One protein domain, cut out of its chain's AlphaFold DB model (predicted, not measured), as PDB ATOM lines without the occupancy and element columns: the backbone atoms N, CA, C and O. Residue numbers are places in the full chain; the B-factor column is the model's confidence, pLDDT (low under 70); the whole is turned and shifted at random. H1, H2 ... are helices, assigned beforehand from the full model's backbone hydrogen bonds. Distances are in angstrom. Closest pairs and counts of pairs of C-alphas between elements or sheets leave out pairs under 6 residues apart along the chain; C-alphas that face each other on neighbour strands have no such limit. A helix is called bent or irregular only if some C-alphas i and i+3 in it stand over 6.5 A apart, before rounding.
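This is residues 3 to 118 of the 321 residues of the protein "Chromosome partition protein Smc" of Streptomyces chrestomyceticus JCM 4735 (UniProt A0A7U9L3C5). Three long helices, H2, H3 and H4, fold back and forth as a loose zigzag, H2 and H3 meeting near one end as a V and H3 and H4 near the other, while the short H1 packs on residues 20 to 31 of H2. The far part of H4, residues 98 to 118, sticks out on its own as a long arm. The printed part has 116 residues with four named helices, H1, H2, H3 and H4 in chain order, and no named strand; the class is all helix. The whole is loose, with a radius of gyration of the C-alphas of 18.3 A, and elongated, spanning 56 by 36 by 24 A.

Start with H1, residues 3 to 15, and look next at H2, residues 18 to 42. They touch and form a helical hairpin, running opposite ways at a shallow tilt of 26 degrees; their closest C-alphas, of Val 9 and Ala 24, are 4.6 A apart. H2 touches H1 with residues 20 to 31 alone. Go on to H3, residues 45 to 76, which forms a second helical hairpin with H2, opposite ways at a shallow tilt of 29 degrees. Here residues 36 to 40 of H2 touch residues 47 to 51 of H3, and the closest C-alphas, of Leu 39 and Thr 48, are 6.2 A apart. Near residue 67 you will find a kink of 37 degrees in H3, which is irregular, but only just: C-alphas 67 and 70 are 6.7 A apart. H4, residues 80 to 118, is close to H3 but not clearly touching; the closest C-alphas, of Ala 66 and Gln 90, are 7.3 A apart. These two run opposite ways at a steep tilt of 35.4 degrees, only just past shallow. H1 is apart from H3 and H4, and H2 is apart from H4. In H1, H2 and H4 every O i to N i+4 pair is within hydrogen-bond range; in H3 it is 23 of 28.

Find C-alpha 3 at (-63.509, 17.998, 14.893); from there H1 runs 18.6 A to Arg 15. H2 runs 35.9 A from Asp 18 to C-alpha 42 at (-65.185, 29.565, -0.408). H3 runs 44.1 A from Glu 45 to Ala 76. H4, the longest helix with 39 residues, runs 56.8 A from Pro 80 to C-alpha 118 at (-39.233, 44.077, -16.926).

The two C-alphas farthest apart are those of Gly 79 and Asp 118, at 58.2 A. Without residues 98 to 118, which stand free, the body of 95 residues spans 46 by 35 by 20 A. The printed part has no cut, and its three links are tight. The mean pLDDT of the printed part is 87.3, and residue 3 is the one printed residue under 70.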
ATOM      1  N   ASP A   3     -64.343  18.217  13.697       68.19
ATOM      2  CA  ASP A   3     -63.509  17.998  14.893       68.19
ATOM      3  C   ASP A   3     -63.097  16.529  15.057       68.19
ATOM      4  O   ASP A   3     -62.091  16.224  15.694       68.19
ATOM      5  N   GLY A   4     -63.834  15.609  14.422       80.06
ATOM      6  CA  GLY A   4     -63.576  14.178  14.514       80.06
ATOM      7  C   GLY A   4     -62.273  13.741  13.841       80.06
ATOM      8  O   GLY A   4     -61.556  12.920  14.404       80.06
ATOM      9  N   THR A   5     -61.936  14.269  12.659       83.00
ATOM     10  CA  THR A   5     -60.702  13.881  11.947       83.00
ATOM     11  C   THR A   5     -59.477  14.536  12.567       83.00
ATOM     12  O   THR A   5     -58.490  13.851  12.826       83.00
ATOM     13  N   ARG A   6     -59.566  15.825  12.918       81.81
ATOM     14  CA  ARG A   6     -58.500  16.544  13.630       81.81
ATOM     15  C   ARG A   6     -58.190  15.909  14.991       81.81
ATOM     16  O   ARG A   6     -57.022  15.677  15.287       81.81
ATOM     17  N   GLY A   7     -59.221  15.570  15.773       84.56
ATOM     18  CA  GLY A   7     -59.066  14.899  17.067       84.56
ATOM     19  C   GLY A   7     -58.389  13.529  16.953       84.56
ATOM     20  O   GLY A   7     -57.505  13.209  17.746       84.56
ATOM     21  N   ARG A   8     -58.722  12.753  15.913       85.88
ATOM     22  CA  ARG A   8     -58.091  11.449  15.643       85.88
ATOM     23  C   ARG A   8     -56.620  11.566  15.247       85.88
ATOM     24  O   ARG A   8     -55.821  10.750  15.694       85.88
ATOM     25  N   VAL A   9     -56.245  12.582  14.462       85.06
ATOM     26  CA  VAL A   9     -54.831  12.851  14.135       85.06
ATOM     27  C   VAL A   9     -54.038  13.146  15.408       85.06
ATOM     28  O   VAL A   9     -52.986  12.550  15.627       85.06
ATOM     29  N   THR A  10     -54.555  14.021  16.278       84.94
ATOM     30  CA  THR A  10     -53.872  14.386  17.530       84.94
ATOM     31  C   THR A  10     -53.786  13.226  18.518       84.94
ATOM     32  O   THR A  10     -52.764  13.058  19.177       84.94
ATOM     33  N   GLU A  11     -54.831  12.404  18.605       85.94
ATOM     34  CA  GLU A  11     -54.867  11.247  19.501       85.94
ATOM     35  C   GLU A  11     -53.877  10.159  19.064       85.94
ATOM     36  O   GLU A  11     -53.183   9.583  19.896       85.94
ATOM     37  N   ALA A  12     -53.763   9.912  17.759       81.94
ATOM     38  CA  ALA A  12     -52.796   8.966  17.213       81.94
ATOM     39  C   ALA A  12     -51.355   9.455  17.383       81.94
ATOM     40  O   ALA A  12     -50.497   8.707  17.848       81.94
ATOM     41  N   ALA A  13     -51.105  10.737  17.103       82.81
ATOM     42  CA  ALA A  13     -49.797  11.347  17.319       82.81
ATOM     43  C   ALA A  13     -49.350  11.268  18.793       82.81
ATOM     44  O   ALA A  13     -48.167  11.088  19.064       82.81
ATOM     45  N   ALA A  14     -50.287  11.342  19.746       85.62
ATOM     46  CA  ALA A  14     -49.990  11.268  21.177       85.62
ATOM     47  C   ALA A  14     -49.594   9.862  21.672       85.62
ATOM     48  O   ALA A  14     -48.912   9.753  22.689       85.62
ATOM     49  N   ARG A  15     -50.004   8.787  20.981       86.56
ATOM     50  CA  ARG A  15     -49.677   7.396  21.363       86.56
ATOM     51  C   ARG A  15     -48.279   6.960  20.915       86.56
ATOM     52  O   ARG A  15     -47.679   6.107  21.562       86.56
ATOM     53  N   GLY A  16     -47.750   7.569  19.851       84.44
ATOM     54  CA  GLY A  16     -46.326   7.519  19.498       84.44
ATOM     55  C   GLY A  16     -45.793   6.200  18.923       84.44
ATOM     56  O   GLY A  16     -44.578   6.033  18.877       84.44
ATOM     57  N   THR A  17     -46.645   5.265  18.491       91.44
ATOM     58  CA  THR A  17     -46.186   4.046  17.795       91.44
ATOM     59  C   THR A  17     -46.075   4.257  16.278       91.44
ATOM     60  O   THR A  17     -46.774   5.099  15.713       91.44
ATOM     61  N   ASP A  18     -45.254   3.458  15.587       88.00
ATOM     62  CA  ASP A  18     -45.109   3.523  14.117       88.00
ATOM     63  C   ASP A  18     -46.439   3.266  13.384       88.00
ATOM     64  O   ASP A  18     -46.736   3.870  12.352       88.00
ATOM     65  N   GLN A  19     -47.282   2.390  13.939       85.19
ATOM     66  CA  GLN A  19     -48.616   2.124  13.406       85.19
ATOM     67  C   GLN A  19     -49.556   3.318  13.631       85.19
ATOM     68  O   GLN A  19     -50.309   3.685  12.724       85.19
ATOM     69  N   ASP A  20     -49.500   3.953  14.805       87.06
ATOM     70  CA  ASP A  20     -50.266   5.172  15.077       87.06
ATOM     71  C   ASP A  20     -49.825   6.329  14.162       87.06
ATOM     72  O   ASP A  20     -50.672   7.096  13.709       87.06
ATOM     73  N   ALA A  21     -48.540   6.412  13.796       87.38
ATOM     74  CA  ALA A  21     -48.041   7.388  12.827       87.38
ATOM     75  C   ALA A  21     -48.634   7.182  11.417       87.38
ATOM     76  O   ALA A  21     -49.044   8.149  10.772       87.38
ATOM     77  N   LEU A  22     -48.764   5.933  10.947       86.75
ATOM     78  CA  LEU A  22     -49.430   5.629   9.669       86.75
ATOM     79  C   LEU A  22     -50.935   5.942   9.708       86.75
ATOM     80  O   LEU A  22     -51.500   6.425   8.721       86.75
ATOM     81  N   HIS A  23     -51.594   5.708  10.845       85.94
ATOM     82  CA  HIS A  23     -52.992   6.101  11.038       85.94
ATOM     83  C   HIS A  23     -53.164   7.626  11.066       85.94
ATOM     84  O   HIS A  23     -54.067   8.144  10.403       85.94
ATOM     85  N   ALA A  24     -52.275   8.344  11.756       89.25
ATOM     86  CA  ALA A  24     -52.246   9.803  11.772       89.25
ATOM     87  C   ALA A  24     -52.072  10.371  10.357       89.25
ATOM     88  O   ALA A  24     -52.838  11.251   9.967       89.25
ATOM     89  N   LEU A  25     -51.152   9.808   9.564       87.31
ATOM     90  CA  LEU A  25     -50.927  10.194   8.168       87.31
ATOM     91  C   LEU A  25     -52.174   9.985   7.298       87.31
ATOM     92  O   LEU A  25     -52.548  10.849   6.503       87.31
ATOM     93  N   ARG A  26     -52.851   8.843   7.443       90.12
ATOM     94  CA  ARG A  26     -54.094   8.579   6.706       90.12
ATOM     95  C   ARG A  26     -55.156   9.637   7.017       90.12
ATOM     96  O   ARG A  26     -55.768  10.173   6.096       90.12
ATOM     97  N   TRP A  27     -55.383   9.932   8.297       91.62
ATOM     98  CA  TRP A  27     -56.387  10.919   8.701       91.62
ATOM     99  C   TRP A  27     -55.988  12.350   8.340       91.62
ATOM    100  O   TRP A  27     -56.865  13.146   8.005       91.62
ATOM    101  N   SER A  28     -54.694  12.681   8.350       89.00
ATOM    102  CA  SER A  28     -54.223  13.994   7.916       89.00
ATOM    103  C   SER A  28     -54.426  14.201   6.418       89.00
ATOM    104  O   SER A  28     -54.835  15.287   6.028       89.00
ATOM    105  N   LEU A  29     -54.216  13.173   5.583       87.94
ATOM    106  CA  LEU A  29     -54.485  13.250   4.141       87.94
ATOM    107  C   LEU A  29     -55.978  13.429   3.845       87.94
ATOM    108  O   LEU A  29     -56.350  14.268   3.026       87.94
ATOM    109  N   GLU A  30     -56.842  12.685   4.538       89.12
ATOM    110  CA  GLU A  30     -58.297  12.824   4.403       89.12
ATOM    111  C   GLU A  30     -58.768  14.227   4.813       89.12
ATOM    112  O   GLU A  30     -59.538  14.874   4.100       89.12
ATOM    113  N   TRP A  31     -58.263  14.726   5.941       90.94
ATOM    114  CA  TRP A  31     -58.560  16.075   6.408       90.94
ATOM    115  C   TRP A  31     -58.019  17.154   5.460       90.94
ATOM    116  O   TRP A  31     -58.736  18.112   5.168       90.94
ATOM    117  N   ALA A  32     -56.801  16.989   4.936       89.12
ATOM    118  CA  ALA A  32     -56.199  17.910   3.977       89.12
ATOM    119  C   ALA A  32     -57.016  17.988   2.680       89.12
ATOM    120  O   ALA A  32     -57.324  19.086   2.229       89.12
ATOM    121  N   ALA A  33     -57.463  16.854   2.129       87.69
ATOM    122  CA  ALA A  33     -58.325  16.837   0.945       87.69
ATOM    123  C   ALA A  33     -59.638  17.612   1.174       87.69
ATOM    124  O   ALA A  33     -60.055  18.411   0.334       87.69
ATOM    125  N   GLN A  34     -60.263  17.441   2.344       90.25
ATOM    126  CA  GLN A  34     -61.468  18.188   2.728       90.25
ATOM    127  C   GLN A  34     -61.194  19.678   2.973       90.25
ATOM    128  O   GLN A  34     -62.067  20.518   2.755       90.25
ATOM    129  N   ALA A  35     -60.015  20.028   3.487       89.94
ATOM    130  CA  ALA A  35     -59.608  21.415   3.663       89.94
ATOM    131  C   ALA A  35     -59.402  22.095   2.305       89.94
ATOM    132  O   ALA A  35     -60.005  23.139   2.073       89.94
ATOM    133  N   VAL A  36     -58.662  21.466   1.388       89.50
ATOM    134  CA  VAL A  36     -58.422  21.977   0.029       89.50
ATOM    135  C   VAL A  36     -59.733  22.153  -0.737       89.50
ATOM    136  O   VAL A  36     -59.957  23.216  -1.303       89.50
ATOM    137  N   ALA A  37     -60.640  21.170  -0.698       89.69
ATOM    138  CA  ALA A  37     -61.935  21.272  -1.376       89.69
ATOM    139  C   ALA A  37     -62.787  22.453  -0.874       89.69
ATOM    140  O   ALA A  37     -63.479  23.093  -1.661       89.69
ATOM    141  N   ARG A  38     -62.727  22.761   0.428       89.38
ATOM    142  CA  ARG A  38     -63.429  23.918   1.006       89.38
ATOM    143  C   ARG A  38     -62.763  25.234   0.641       89.38
ATOM    144  O   ARG A  38     -63.453  26.171   0.260       89.38
ATOM    145  N   LEU A  39     -61.436  25.294   0.739       91.06
ATOM    146  CA  LEU A  39     -60.685  26.489   0.367       91.06
ATOM    147  C   LEU A  39     -60.920  26.839  -1.107       91.06
ATOM    148  O   LEU A  39     -61.210  27.985  -1.414       91.06
ATOM    149  N   ALA A  40     -60.930  25.839  -1.991       88.69
ATOM    150  CA  ALA A  40     -61.226  26.029  -3.408       88.69
ATOM    151  C   ALA A  40     -62.646  26.561  -3.689       88.69
ATOM    152  O   ALA A  40     -62.868  27.163  -4.736       88.69
ATOM    153  N   ALA A  41     -63.611  26.324  -2.794       88.81
ATOM    154  CA  ALA A  41     -65.000  26.736  -2.985       88.81
ATOM    155  C   ALA A  41     -65.312  28.121  -2.394       88.81
ATOM    156  O   ALA A  41     -66.144  28.842  -2.942       88.81
ATOM    157  N   GLU A  42     -64.694  28.474  -1.263       89.12
ATOM    158  CA  GLU A  42     -65.185  29.565  -0.408       89.12
ATOM    159  C   GLU A  42     -64.094  30.531   0.084       89.12
ATOM    160  O   GLU A  42     -64.425  31.549   0.695       89.12
ATOM    161  N   ALA A  43     -62.804  30.244  -0.127       88.19
ATOM    162  CA  ALA A  43     -61.746  31.068   0.454       88.19
ATOM    163  C   ALA A  43     -61.426  32.326  -0.376       88.19
ATOM    164  O   ALA A  43     -61.500  32.305  -1.605       88.19
ATOM    165  N   PRO A  44     -60.997  33.420   0.285       89.88
ATOM    166  CA  PRO A  44     -60.379  34.562  -0.383       89.88
ATOM    167  C   PRO A  44     -59.120  34.168  -1.175       89.88
ATOM    168  O   PRO A  44     -58.445  33.189  -0.845       89.88
ATOM    169  N   GLU A  45     -58.773  34.965  -2.189       86.56
ATOM    170  CA  GLU A  45     -57.637  34.714  -3.094       86.56
ATOM    171  C   GLU A  45     -56.292  34.609  -2.350       86.56
ATOM    172  O   GLU A  45     -55.526  33.678  -2.600       86.56
ATOM    173  N   ASP A  46     -56.047  35.475  -1.363       84.00
ATOM    174  CA  ASP A  46     -54.800  35.474  -0.581       84.00
ATOM    175  C   ASP A  46     -54.615  34.169   0.215       84.00
ATOM    176  O   ASP A  46     -53.550  33.553   0.191       84.00
ATOM    177  N   VAL A  47     -55.687  33.694   0.859       87.31
ATOM    178  CA  VAL A  47     -55.697  32.445   1.645       87.31
ATOM    179  C   VAL A  47     -55.554  31.228   0.733       87.31
ATOM    180  O   VAL A  47     -54.879  30.258   1.075       87.31
ATOM    181  N   THR A  48     -56.172  31.275  -0.448       87.31
ATOM    182  CA  THR A  48     -56.040  30.223  -1.462       87.31
ATOM    183  C   THR A  48     -54.604  30.139  -1.969       87.31
ATOM    184  O   THR A  48     -54.056  29.044  -2.091       87.31
ATOM    185  N   THR A  49     -53.960  31.285  -2.192       79.88
ATOM    186  CA  THR A  49     -52.561  31.363  -2.622       79.88
ATOM    187  C   THR A  49     -51.609  30.795  -1.566       79.88
ATOM    188  O   THR A  49     -50.760  29.966  -1.891       79.88
ATOM    189  N   GLU A  50     -51.774  31.161  -0.290       84.94
ATOM    190  CA  GLU A  50     -50.988  30.595   0.818       84.94
ATOM    191  C   GLU A  50     -51.193  29.077   0.958       84.94
ATOM    192  O   GLU A  50     -50.235  28.320   1.125       84.94
ATOM    193  N   ALA A  51     -52.433  28.602   0.814       87.94
ATOM    194  CA  ALA A  51     -52.744  27.178   0.869       87.94
ATOM    195  C   ALA A  51     -52.080  26.374  -0.260       87.94
ATOM    196  O   ALA A  51     -51.681  25.231  -0.033       87.94
ATOM    197  N   VAL A  52     -51.920  26.958  -1.455       86.38
ATOM    198  CA  VAL A  52     -51.165  26.329  -2.550       86.38
ATOM    199  C   VAL A  52     -49.691  26.173  -2.174       86.38
ATOM    200  O   VAL A  52     -49.138  25.103  -2.416       86.38
ATOM    201  N   PHE A  53     -49.066  27.168  -1.533       83.12
ATOM    202  CA  PHE A  53     -47.677  27.050  -1.069       83.12
ATOM    203  C   PHE A  53     -47.507  25.957  -0.006       83.12
ATOM    204  O   PHE A  53     -46.630  25.108  -0.134       83.12
ATOM    205  N   LEU A  54     -48.394  25.907   0.992       88.44
ATOM    206  CA  LEU A  54     -48.355  24.861   2.023       88.44
ATOM    207  C   LEU A  54     -48.580  23.457   1.441       88.44
ATOM    208  O   LEU A  54     -47.992  22.479   1.911       88.44
ATOM    209  N   LEU A  55     -49.431  23.341   0.418       86.62
ATOM    210  CA  LEU A  55     -49.638  22.086  -0.297       86.62
ATOM    211  C   LEU A  55     -48.398  21.694  -1.111       86.62
ATOM    212  O   LEU A  55     -48.039  20.518  -1.131       86.62
ATOM    213  N   ASP A  56     -47.732  22.660  -1.744       83.06
ATOM    214  CA  ASP A  56     -46.493  22.451  -2.497       83.06
ATOM    215  C   ASP A  56     -45.367  21.902  -1.598       83.06
ATOM    216  O   ASP A  56     -44.736  20.892  -1.940       83.06
ATOM    217  N   ASP A  57     -45.206  22.479  -0.403       82.50
ATOM    218  CA  ASP A  57     -44.264  22.027   0.629       82.50
ATOM    219  C   ASP A  57     -44.599  20.613   1.137       82.50
ATOM    220  O   ASP A  57     -43.726  19.741   1.274       82.50
ATOM    221  N   ALA A  58     -45.886  20.349   1.383       86.06
ATOM    222  CA  ALA A  58     -46.356  19.034   1.805       86.06
ATOM    223  C   ALA A  58     -46.084  17.967   0.731       86.06
ATOM    224  O   ALA A  58     -45.598  16.882   1.055       86.06
ATOM    225  N   ILE A  59     -46.324  18.279  -0.548       81.44
ATOM    226  CA  ILE A  59     -46.012  17.390  -1.678       81.44
ATOM    227  C   ILE A  59     -44.506  17.107  -1.744       81.44
ATOM    228  O   ILE A  59     -44.111  15.961  -1.977       81.44
ATOM    229  N   GLY A  60     -43.658  18.104  -1.469       79.44
ATOM    230  CA  GLY A  60     -42.210  17.909  -1.351       79.44
ATOM    231  C   GLY A  60     -41.848  16.815  -0.339       79.44
ATOM    232  O   GLY A  60     -41.030  15.937  -0.629       79.44
ATOM    233  N   SER A  61     -42.539  16.793   0.802       81.69
ATOM    234  CA  SER A  61     -42.337  15.807   1.873       81.69
ATOM    235  C   SER A  61     -42.851  14.399   1.524       81.69
ATOM    236  O   SER A  61     -42.296  13.400   1.989       81.69
ATOM    237  N   VAL A  62     -43.865  14.284   0.655       81.75
ATOM    238  CA  VAL A  62     -44.427  12.991   0.199       81.75
ATOM    239  C   VAL A  62     -43.423  12.182  -0.632       81.75
ATOM    240  O   VAL A  62     -43.476  10.952  -0.632       81.75
ATOM    241  N   SER A  63     -42.455  12.832  -1.285       77.25
ATOM    242  CA  SER A  63     -41.411  12.136  -2.053       77.25
ATOM    243  C   SER A  63     -40.582  11.163  -1.194       77.25
ATOM    244  O   SER A  63     -40.280  10.049  -1.632       77.25
ATOM    245  N   GLY A  64     -40.298  11.526   0.063       82.06
ATOM    246  CA  GLY A  64     -39.615  10.653   1.022       82.06
ATOM    247  C   GLY A  64     -40.449   9.425   1.396       82.06
ATOM    248  O   GLY A  64     -39.919   8.317   1.494       82.06
ATOM    249  N   LEU A  65     -41.769   9.595   1.515       81.69
ATOM    250  CA  LEU A  65     -42.702   8.495   1.763       81.69
ATOM    251  C   LEU A  65     -42.767   7.540   0.563       81.69
ATOM    252  O   LEU A  65     -42.687   6.326   0.748       81.69
ATOM    253  N   ALA A  66     -42.847   8.068  -0.662       80.38
ATOM    254  CA  ALA A  66     -42.867   7.264  -1.885       80.38
ATOM    255  C   ALA A  66     -41.606   6.389  -2.032       80.38
ATOM    256  O   ALA A  66     -41.701   5.240  -2.463       80.38
ATOM    257  N   GLY A  67     -40.440   6.886  -1.602       81.94
ATOM    258  CA  GLY A  67     -39.197   6.105  -1.552       81.94
ATOM    259  C   GLY A  67     -39.197   4.984  -0.503       81.94
ATOM    260  O   GLY A  67     -38.543   3.956  -0.696       81.94
ATOM    261  N   ALA A  68     -39.957   5.138   0.587       85.44
ATOM    262  CA  ALA A  68     -40.056   4.150   1.660       85.44
ATOM    263  C   ALA A  68     -41.059   3.018   1.355       85.44
ATOM    264  O   ALA A  68     -40.844   1.880   1.785       85.44
ATOM    265  N   VAL A  69     -42.112   3.282   0.570       83.56
ATOM    266  CA  VAL A  69     -43.166   2.300   0.233       83.56
ATOM    267  C   VAL A  69     -42.611   0.967  -0.304       83.56
ATOM    268  O   VAL A  69     -42.993  -0.075   0.231       83.56
ATOM    269  N   PRO A  70     -41.651   0.919  -1.254       82.19
ATOM    270  CA  PRO A  70     -41.105  -0.347  -1.753       82.19
ATOM    271  C   PRO A  70     -40.448  -1.219  -0.678       82.19
ATOM    272  O   PRO A  70     -40.404  -2.442  -0.816       82.19
ATOM    273  N   SER A  71     -39.890  -0.605   0.369       85.56
ATOM    274  CA  SER A  71     -39.295  -1.340   1.490       85.56
ATOM    275  C   SER A  71     -40.373  -1.953   2.389       85.56
ATOM    276  O   SER A  71     -40.257  -3.112   2.785       85.56
ATOM    277  N   LEU A  72     -41.470  -1.223   2.606       85.50
ATOM    278  CA  LEU A  72     -42.619  -1.680   3.377       85.50
ATOM    279  C   LEU A  72     -43.373  -2.813   2.663       85.50
ATOM    280  O   LEU A  72     -43.744  -3.796   3.300       85.50
ATOM    281  N   LEU A  73     -43.519  -2.750   1.335       82.81
ATOM    282  CA  LEU A  73     -44.135  -3.834   0.553       82.81
ATOM    283  C   LEU A  73     -43.309  -5.118   0.575       82.81
ATOM    284  O   LEU A  73     -43.865  -6.205   0.740       82.81
ATOM    285  N   ARG A  74     -41.978  -4.997   0.494       84.69
ATOM    286  CA  ARG A  74     -41.065  -6.141   0.655       84.69
ATOM    287  C   ARG A  74     -41.215  -6.809   2.025       84.69
ATOM    288  O   ARG A  74     -41.130  -8.032   2.106       84.69
ATOM    289  N   ALA A  75     -41.455  -6.028   3.078       87.19
ATOM    290  CA  ALA A  75     -41.672  -6.547   4.427       87.19
ATOM    291  C   ALA A  75     -43.064  -7.185   4.606       87.19
ATOM    292  O   ALA A  75     -43.173  -8.239   5.228       87.19
ATOM    293  N   ALA A  76     -44.112  -6.582   4.036       84.12
ATOM    294  CA  ALA A  76     -45.500  -7.006   4.220       84.12
ATOM    295  C   ALA A  76     -45.892  -8.274   3.437       84.12
ATOM    296  O   ALA A  76     -46.881  -8.910   3.792       84.12
ATOM    297  N   ARG A  77     -45.133  -8.648   2.391       87.38
ATOM    298  CA  ARG A  77     -45.414  -9.800   1.503       87.38
ATOM    299  C   ARG A  77     -46.886  -9.862   1.046       87.38
ATOM    300  O   ARG A  77     -47.564 -10.861   1.302       87.38
ATOM    301  N   PRO A  78     -47.406  -8.799   0.407       85.75
ATOM    302  CA  PRO A  78     -48.770  -8.809  -0.105       85.75
ATOM    303  C   PRO A  78     -48.956  -9.900  -1.172       85.75
ATOM    304  O   PRO A  78     -47.998 -10.334  -1.810       85.75
ATOM    305  N   GLY A  79     -50.200 -10.333  -1.383       91.44
ATOM    306  CA  GLY A  79     -50.539 -11.182  -2.527       91.44
ATOM    307  C   GLY A  79     -50.273 -10.476  -3.871       91.44
ATOM    308  O   GLY A  79     -50.198  -9.243  -3.908       91.44
ATOM    309  N   PRO A  80     -50.169 -11.232  -4.980       89.06
ATOM    310  CA  PRO A  80     -49.728 -10.714  -6.282       89.06
ATOM    311  C   PRO A  80     -50.606  -9.577  -6.830       89.06
ATOM    312  O   PRO A  80     -50.081  -8.625  -7.410       89.06
ATOM    313  N   ASP A  81     -51.919  -9.616  -6.589       90.25
ATOM    314  CA  ASP A  81     -52.853  -8.580  -7.056       90.25
ATOM    315  C   ASP A  81     -52.606  -7.229  -6.370       90.25
ATOM    316  O   ASP A  81     -52.573  -6.178  -7.012       90.25
ATOM    317  N   VAL A  82     -52.373  -7.258  -5.052       85.06
ATOM    318  CA  VAL A  82     -52.090  -6.059  -4.248       85.06
ATOM    319  C   VAL A  82     -50.721  -5.486  -4.614       85.06
ATOM    320  O   VAL A  82     -50.564  -4.271  -4.705       85.06
ATOM    321  N   GLU A  83     -49.735  -6.344  -4.877       86.62
ATOM    322  CA  GLU A  83     -48.414  -5.917  -5.340       86.62
ATOM    323  C   GLU A  83     -48.476  -5.225  -6.712       86.62
ATOM    324  O   GLU A  83     -47.854  -4.178  -6.898       86.62
ATOM    325  N   SER A  84     -49.248  -5.772  -7.659       88.12
ATOM    326  CA  SER A  84     -49.443  -5.165  -8.982       88.12
ATOM    327  C   SER A  84     -50.114  -3.797  -8.887       88.12
ATOM    328  O   SER A  84     -49.594  -2.824  -9.430       88.12
ATOM    329  N   TYR A  85     -51.216  -3.702  -8.135       88.44
ATOM    330  CA  TYR A  85     -51.936  -2.445  -7.924       88.44
ATOM    331  C   TYR A  85     -51.049  -1.357  -7.300       88.44
ATOM    332  O   TYR A  85     -51.046  -0.208  -7.740       88.44
ATOM    333  N   LEU A  86     -50.259  -1.704  -6.278       86.00
ATOM    334  CA  LEU A  86     -49.383  -0.741  -5.610       86.00
ATOM    335  C   LEU A  86     -48.206  -0.314  -6.489       86.00
ATOM    336  O   LEU A  86     -47.795   0.842  -6.424       86.00
ATOM    337  N   ARG A  87     -47.694  -1.213  -7.336       86.25
ATOM    338  CA  ARG A  87     -46.656  -0.889  -8.320       86.25
ATOM    339  C   ARG A  87     -47.173   0.075  -9.390       86.25
ATOM    340  O   ARG A  87     -46.483   1.044  -9.690       86.25
ATOM    341  N   GLU A  88     -48.374  -0.157  -9.914       90.81
ATOM    342  CA  GLU A  88     -49.032   0.739 -10.875       90.81
ATOM    343  C   GLU A  88     -49.233   2.137 -10.270       90.81
ATOM    344  O   GLU A  88     -48.775   3.129 -10.833       90.81
ATOM    345  N   ARG A  89     -49.783   2.222  -9.051       88.31
ATOM    346  CA  ARG A  89     -49.936   3.507  -8.345       88.31
ATOM    347  C   ARG A  89     -48.611   4.200  -8.051       88.31
ATOM    348  O   ARG A  89     -48.522   5.420  -8.155       88.31
ATOM    349  N   GLN A  90     -47.572   3.450  -7.689       85.31
ATOM    350  CA  GLN A  90     -46.240   4.017  -7.494       85.31
ATOM    351  C   GLN A  90     -45.691   4.607  -8.800       85.31
ATOM    352  O   GLN A  90     -45.081   5.680  -8.775       85.31
ATOM    353  N   GLN A  91     -45.898   3.924  -9.926       87.62
ATOM    354  CA  GLN A  91     -45.472   4.407 -11.233       87.62
ATOM    355  C   GLN A  91     -46.205   5.700 -11.609       87.62
ATOM    356  O   GLN A  91     -45.541   6.693 -11.895       87.62
ATOM    357  N   GLU A  92     -47.535   5.729 -11.498       89.25
ATOM    358  CA  GLU A  92     -48.338   6.936 -11.752       89.25
ATOM    359  C   GLU A  92     -47.875   8.130 -10.902       89.25
ATOM    360  O   GLU A  92     -47.679   9.231 -11.417       89.25
ATOM    361  N   LEU A  93     -47.641   7.925  -9.598       85.12
ATOM    362  CA  LEU A  93     -47.147   8.982  -8.707       85.12
ATOM    363  C   LEU A  93     -45.745   9.466  -9.096       85.12
ATOM    364  O   LEU A  93     -45.443  10.654  -8.970       85.12
ATOM    365  N   THR A  94     -44.887   8.565  -9.574       84.69
ATOM    366  CA  THR A  94     -43.535   8.912 -10.032       84.69
ATOM    367  C   THR A  94     -43.585   9.745 -11.314       84.69
ATOM    368  O   THR A  94     -42.863  10.737 -11.428       84.69
ATOM    369  N   GLU A  95     -44.458   9.381 -12.255       89.06
ATOM    370  CA  GLU A  95     -44.681  10.113 -13.506       89.06
ATOM    371  C   GLU A  95     -45.267  11.506 -13.241       89.06
ATOM    372  O   GLU A  95     -44.725  12.500 -13.726       89.06
ATOM    373  N   LEU A  96     -46.294  11.609 -12.391       87.50
ATOM    374  CA  LEU A  96     -46.852  12.895 -11.958       87.50
ATOM    375  C   LEU A  96     -45.802  13.758 -11.245       87.50
ATOM    376  O   LEU A  96     -45.690  14.952 -11.513       87.50
ATOM    377  N   GLY A  97     -44.974  13.163 -10.381       84.62
ATOM    378  CA  GLY A  97     -43.877  13.872  -9.720       84.62
ATOM    379  C   GLY A  97     -42.798  14.372 -10.690       84.62
ATOM    380  O   GLY A  97     -42.179  15.410 -10.450       84.62
ATOM    381  N   ALA A  98     -42.555  13.667 -11.798       87.06
ATOM    382  CA  ALA A  98     -41.687  14.151 -12.869       87.06
ATOM    383  C   ALA A  98     -42.330  15.325 -13.629       87.06
ATOM    384  O   ALA A  98     -41.671  16.343 -13.821       87.06
ATOM    385  N   GLN A  99     -43.619  15.225 -13.968       90.75
ATOM    386  CA  GLN A  99     -44.367  16.299 -14.634       90.75
ATOM    387  C   GLN A  99     -44.423  17.580 -13.790       90.75
ATOM    388  O   GLN A  99     -44.193  18.665 -14.315       90.75
ATOM    389  N   ILE A 100     -44.664  17.474 -12.478       86.38
ATOM    390  CA  ILE A 100     -44.676  18.636 -11.572       86.38
ATOM    391  C   ILE A 100     -43.303  19.317 -11.539       86.38
ATOM    392  O   ILE A 100     -43.230  20.542 -11.583       86.38
ATOM    393  N   ARG A 101     -42.207  18.548 -11.482       85.88
ATOM    394  CA  ARG A 101     -40.848  19.118 -11.499       85.88
ATOM    395  C   ARG A 101     -40.545  19.845 -12.805       85.88
ATOM    396  O   ARG A 101     -39.990  20.935 -12.756       85.88
ATOM    397  N   GLU A 102     -40.945  19.270 -13.933       92.69
ATOM    398  CA  GLU A 102     -40.800  19.902 -15.245       92.69
ATOM    399  C   GLU A 102     -41.606  21.205 -15.334       92.69
ATOM    400  O   GLU A 102     -41.072  22.245 -15.708       92.69
ATOM    401  N   LEU A 103     -42.868  21.198 -14.893       89.62
ATOM    402  CA  LEU A 103     -43.699  22.406 -14.860       89.62
ATOM    403  C   LEU A 103     -43.133  23.486 -13.926       89.62
ATOM    404  O   LEU A 103     -43.216  24.671 -14.248       89.62
ATOM    405  N   ARG A 104     -42.542  23.104 -12.783       87.62
ATOM    406  CA  ARG A 104     -41.840  24.050 -11.896       87.62
ATOM    407  C   ARG A 104     -40.639  24.670 -12.600       87.62
ATOM    408  O   ARG A 104     -40.502  25.885 -12.581       87.62
ATOM    409  N   HIS A 105     -39.834  23.857 -13.277       92.94
ATOM    410  CA  HIS A 105     -38.695  24.354 -14.037       92.94
ATOM    411  C   HIS A 105     -39.125  25.343 -15.131       92.94
ATOM    412  O   HIS A 105     -38.607  26.456 -15.177       92.94
ATOM    413  N   GLN A 106     -40.143  25.001 -15.925       94.75
ATOM    414  CA  GLN A 106     -40.706  25.891 -16.948       94.75
ATOM    415  C   GLN A 106     -41.256  27.195 -16.353       94.75
ATOM    416  O   GLN A 106     -41.091  28.270 -16.929       94.75
ATOM    417  N   ARG A 107     -41.906  27.129 -15.183       93.81
ATOM    418  CA  ARG A 107     -42.371  28.324 -14.467       93.81
ATOM    419  C   ARG A 107     -41.197  29.210 -14.048       93.81
ATOM    420  O   ARG A 107     -41.296  30.425 -14.209       93.81
ATOM    421  N   ASP A 108     -40.130  28.631 -13.509       93.25
ATOM    422  CA  ASP A 108     -38.952  29.378 -13.062       93.25
ATOM    423  C   ASP A 108     -38.239  30.048 -14.248       93.25
ATOM    424  O   ASP A 108     -37.868  31.218 -14.163       93.25
ATOM    425  N   GLU A 109     -38.140  29.361 -15.391       95.94
ATOM    426  CA  GLU A 109     -37.631  29.943 -16.639       95.94
ATOM    427  C   GLU A 109     -38.491  31.120 -17.120       95.94
ATOM    428  O   GLU A 109     -37.963  32.181 -17.455       95.94
ATOM    429  N   LEU A 110     -39.821  30.973 -17.109       96.88
ATOM    430  CA  LEU A 110     -40.744  32.054 -17.468       96.88
ATOM    431  C   LEU A 110     -40.664  33.236 -16.493       96.88
ATOM    432  O   LEU A 110     -40.759  34.386 -16.921       96.88
ATOM    433  N   ALA A 111     -40.484  32.975 -15.197       94.44
ATOM    434  CA  ALA A 111     -40.293  34.017 -14.193       94.44
ATOM    435  C   ALA A 111     -38.977  34.780 -14.421       94.44
ATOM    436  O   ALA A 111     -38.974  36.010 -14.365       94.44
ATOM    437  N   GLY A 112     -37.894  34.068 -14.754       96.81
ATOM    438  CA  GLY A 112     -36.623  34.668 -15.159       96.81
ATOM    439  C   GLY A 112     -36.769  35.535 -16.411       96.81
ATOM    440  O   GLY A 112     -36.442  36.720 -16.384       96.81
ATOM    441  N   ALA A 113     -37.371  34.994 -17.474       96.75
ATOM    442  CA  ALA A 113     -37.617  35.730 -18.714       96.75
ATOM    443  C   ALA A 113     -38.500  36.973 -18.500       96.75
ATOM    444  O   ALA A 113     -38.272  38.014 -19.119       96.75
ATOM    445  N   ARG A 114     -39.496  36.893 -17.609       96.94
ATOM    446  CA  ARG A 114     -40.316  38.047 -17.219       96.94
ATOM    447  C   ARG A 114     -39.485  39.114 -16.510       96.94
ATOM    448  O   ARG A 114     -39.585  40.276 -16.886       96.94
ATOM    449  N   SER A 115     -38.656  38.729 -15.540       97.06
ATOM    450  CA  SER A 115     -37.760  39.660 -14.841       97.06
ATOM    451  C   SER A 115     -36.813  40.373 -15.814       97.06
ATOM    452  O   SER A 115     -36.619  41.584 -15.708       97.06
ATOM    453  N   ASP A 116     -36.265  39.652 -16.794       97.81
ATOM    454  CA  ASP A 116     -35.398  40.229 -17.827       97.81
ATOM    455  C   ASP A 116     -36.148  41.217 -18.734       97.81
ATOM    456  O   ASP A 116     -35.612  42.263 -19.106       97.81
ATOM    457  N   LEU A 117     -37.396  40.909 -19.106       97.38
ATOM    458  CA  LEU A 117     -38.241  41.820 -19.882       97.38
ATOM    459  C   LEU A 117     -38.598  43.081 -19.090       97.38
ATOM    460  O   LEU A 117     -38.524  44.174 -19.648       97.38
ATOM    461  N   ASP A 118     -38.937  42.945 -17.807       97.38
ATOM    462  CA  ASP A 118     -39.233  44.077 -16.926       97.38
ATOM    463  C   ASP A 118     -38.000  44.994 -16.779       97.38
ATOM    464  O   ASP A 118     -38.121  46.216 -16.892       97.38
TER     465      ASP A 118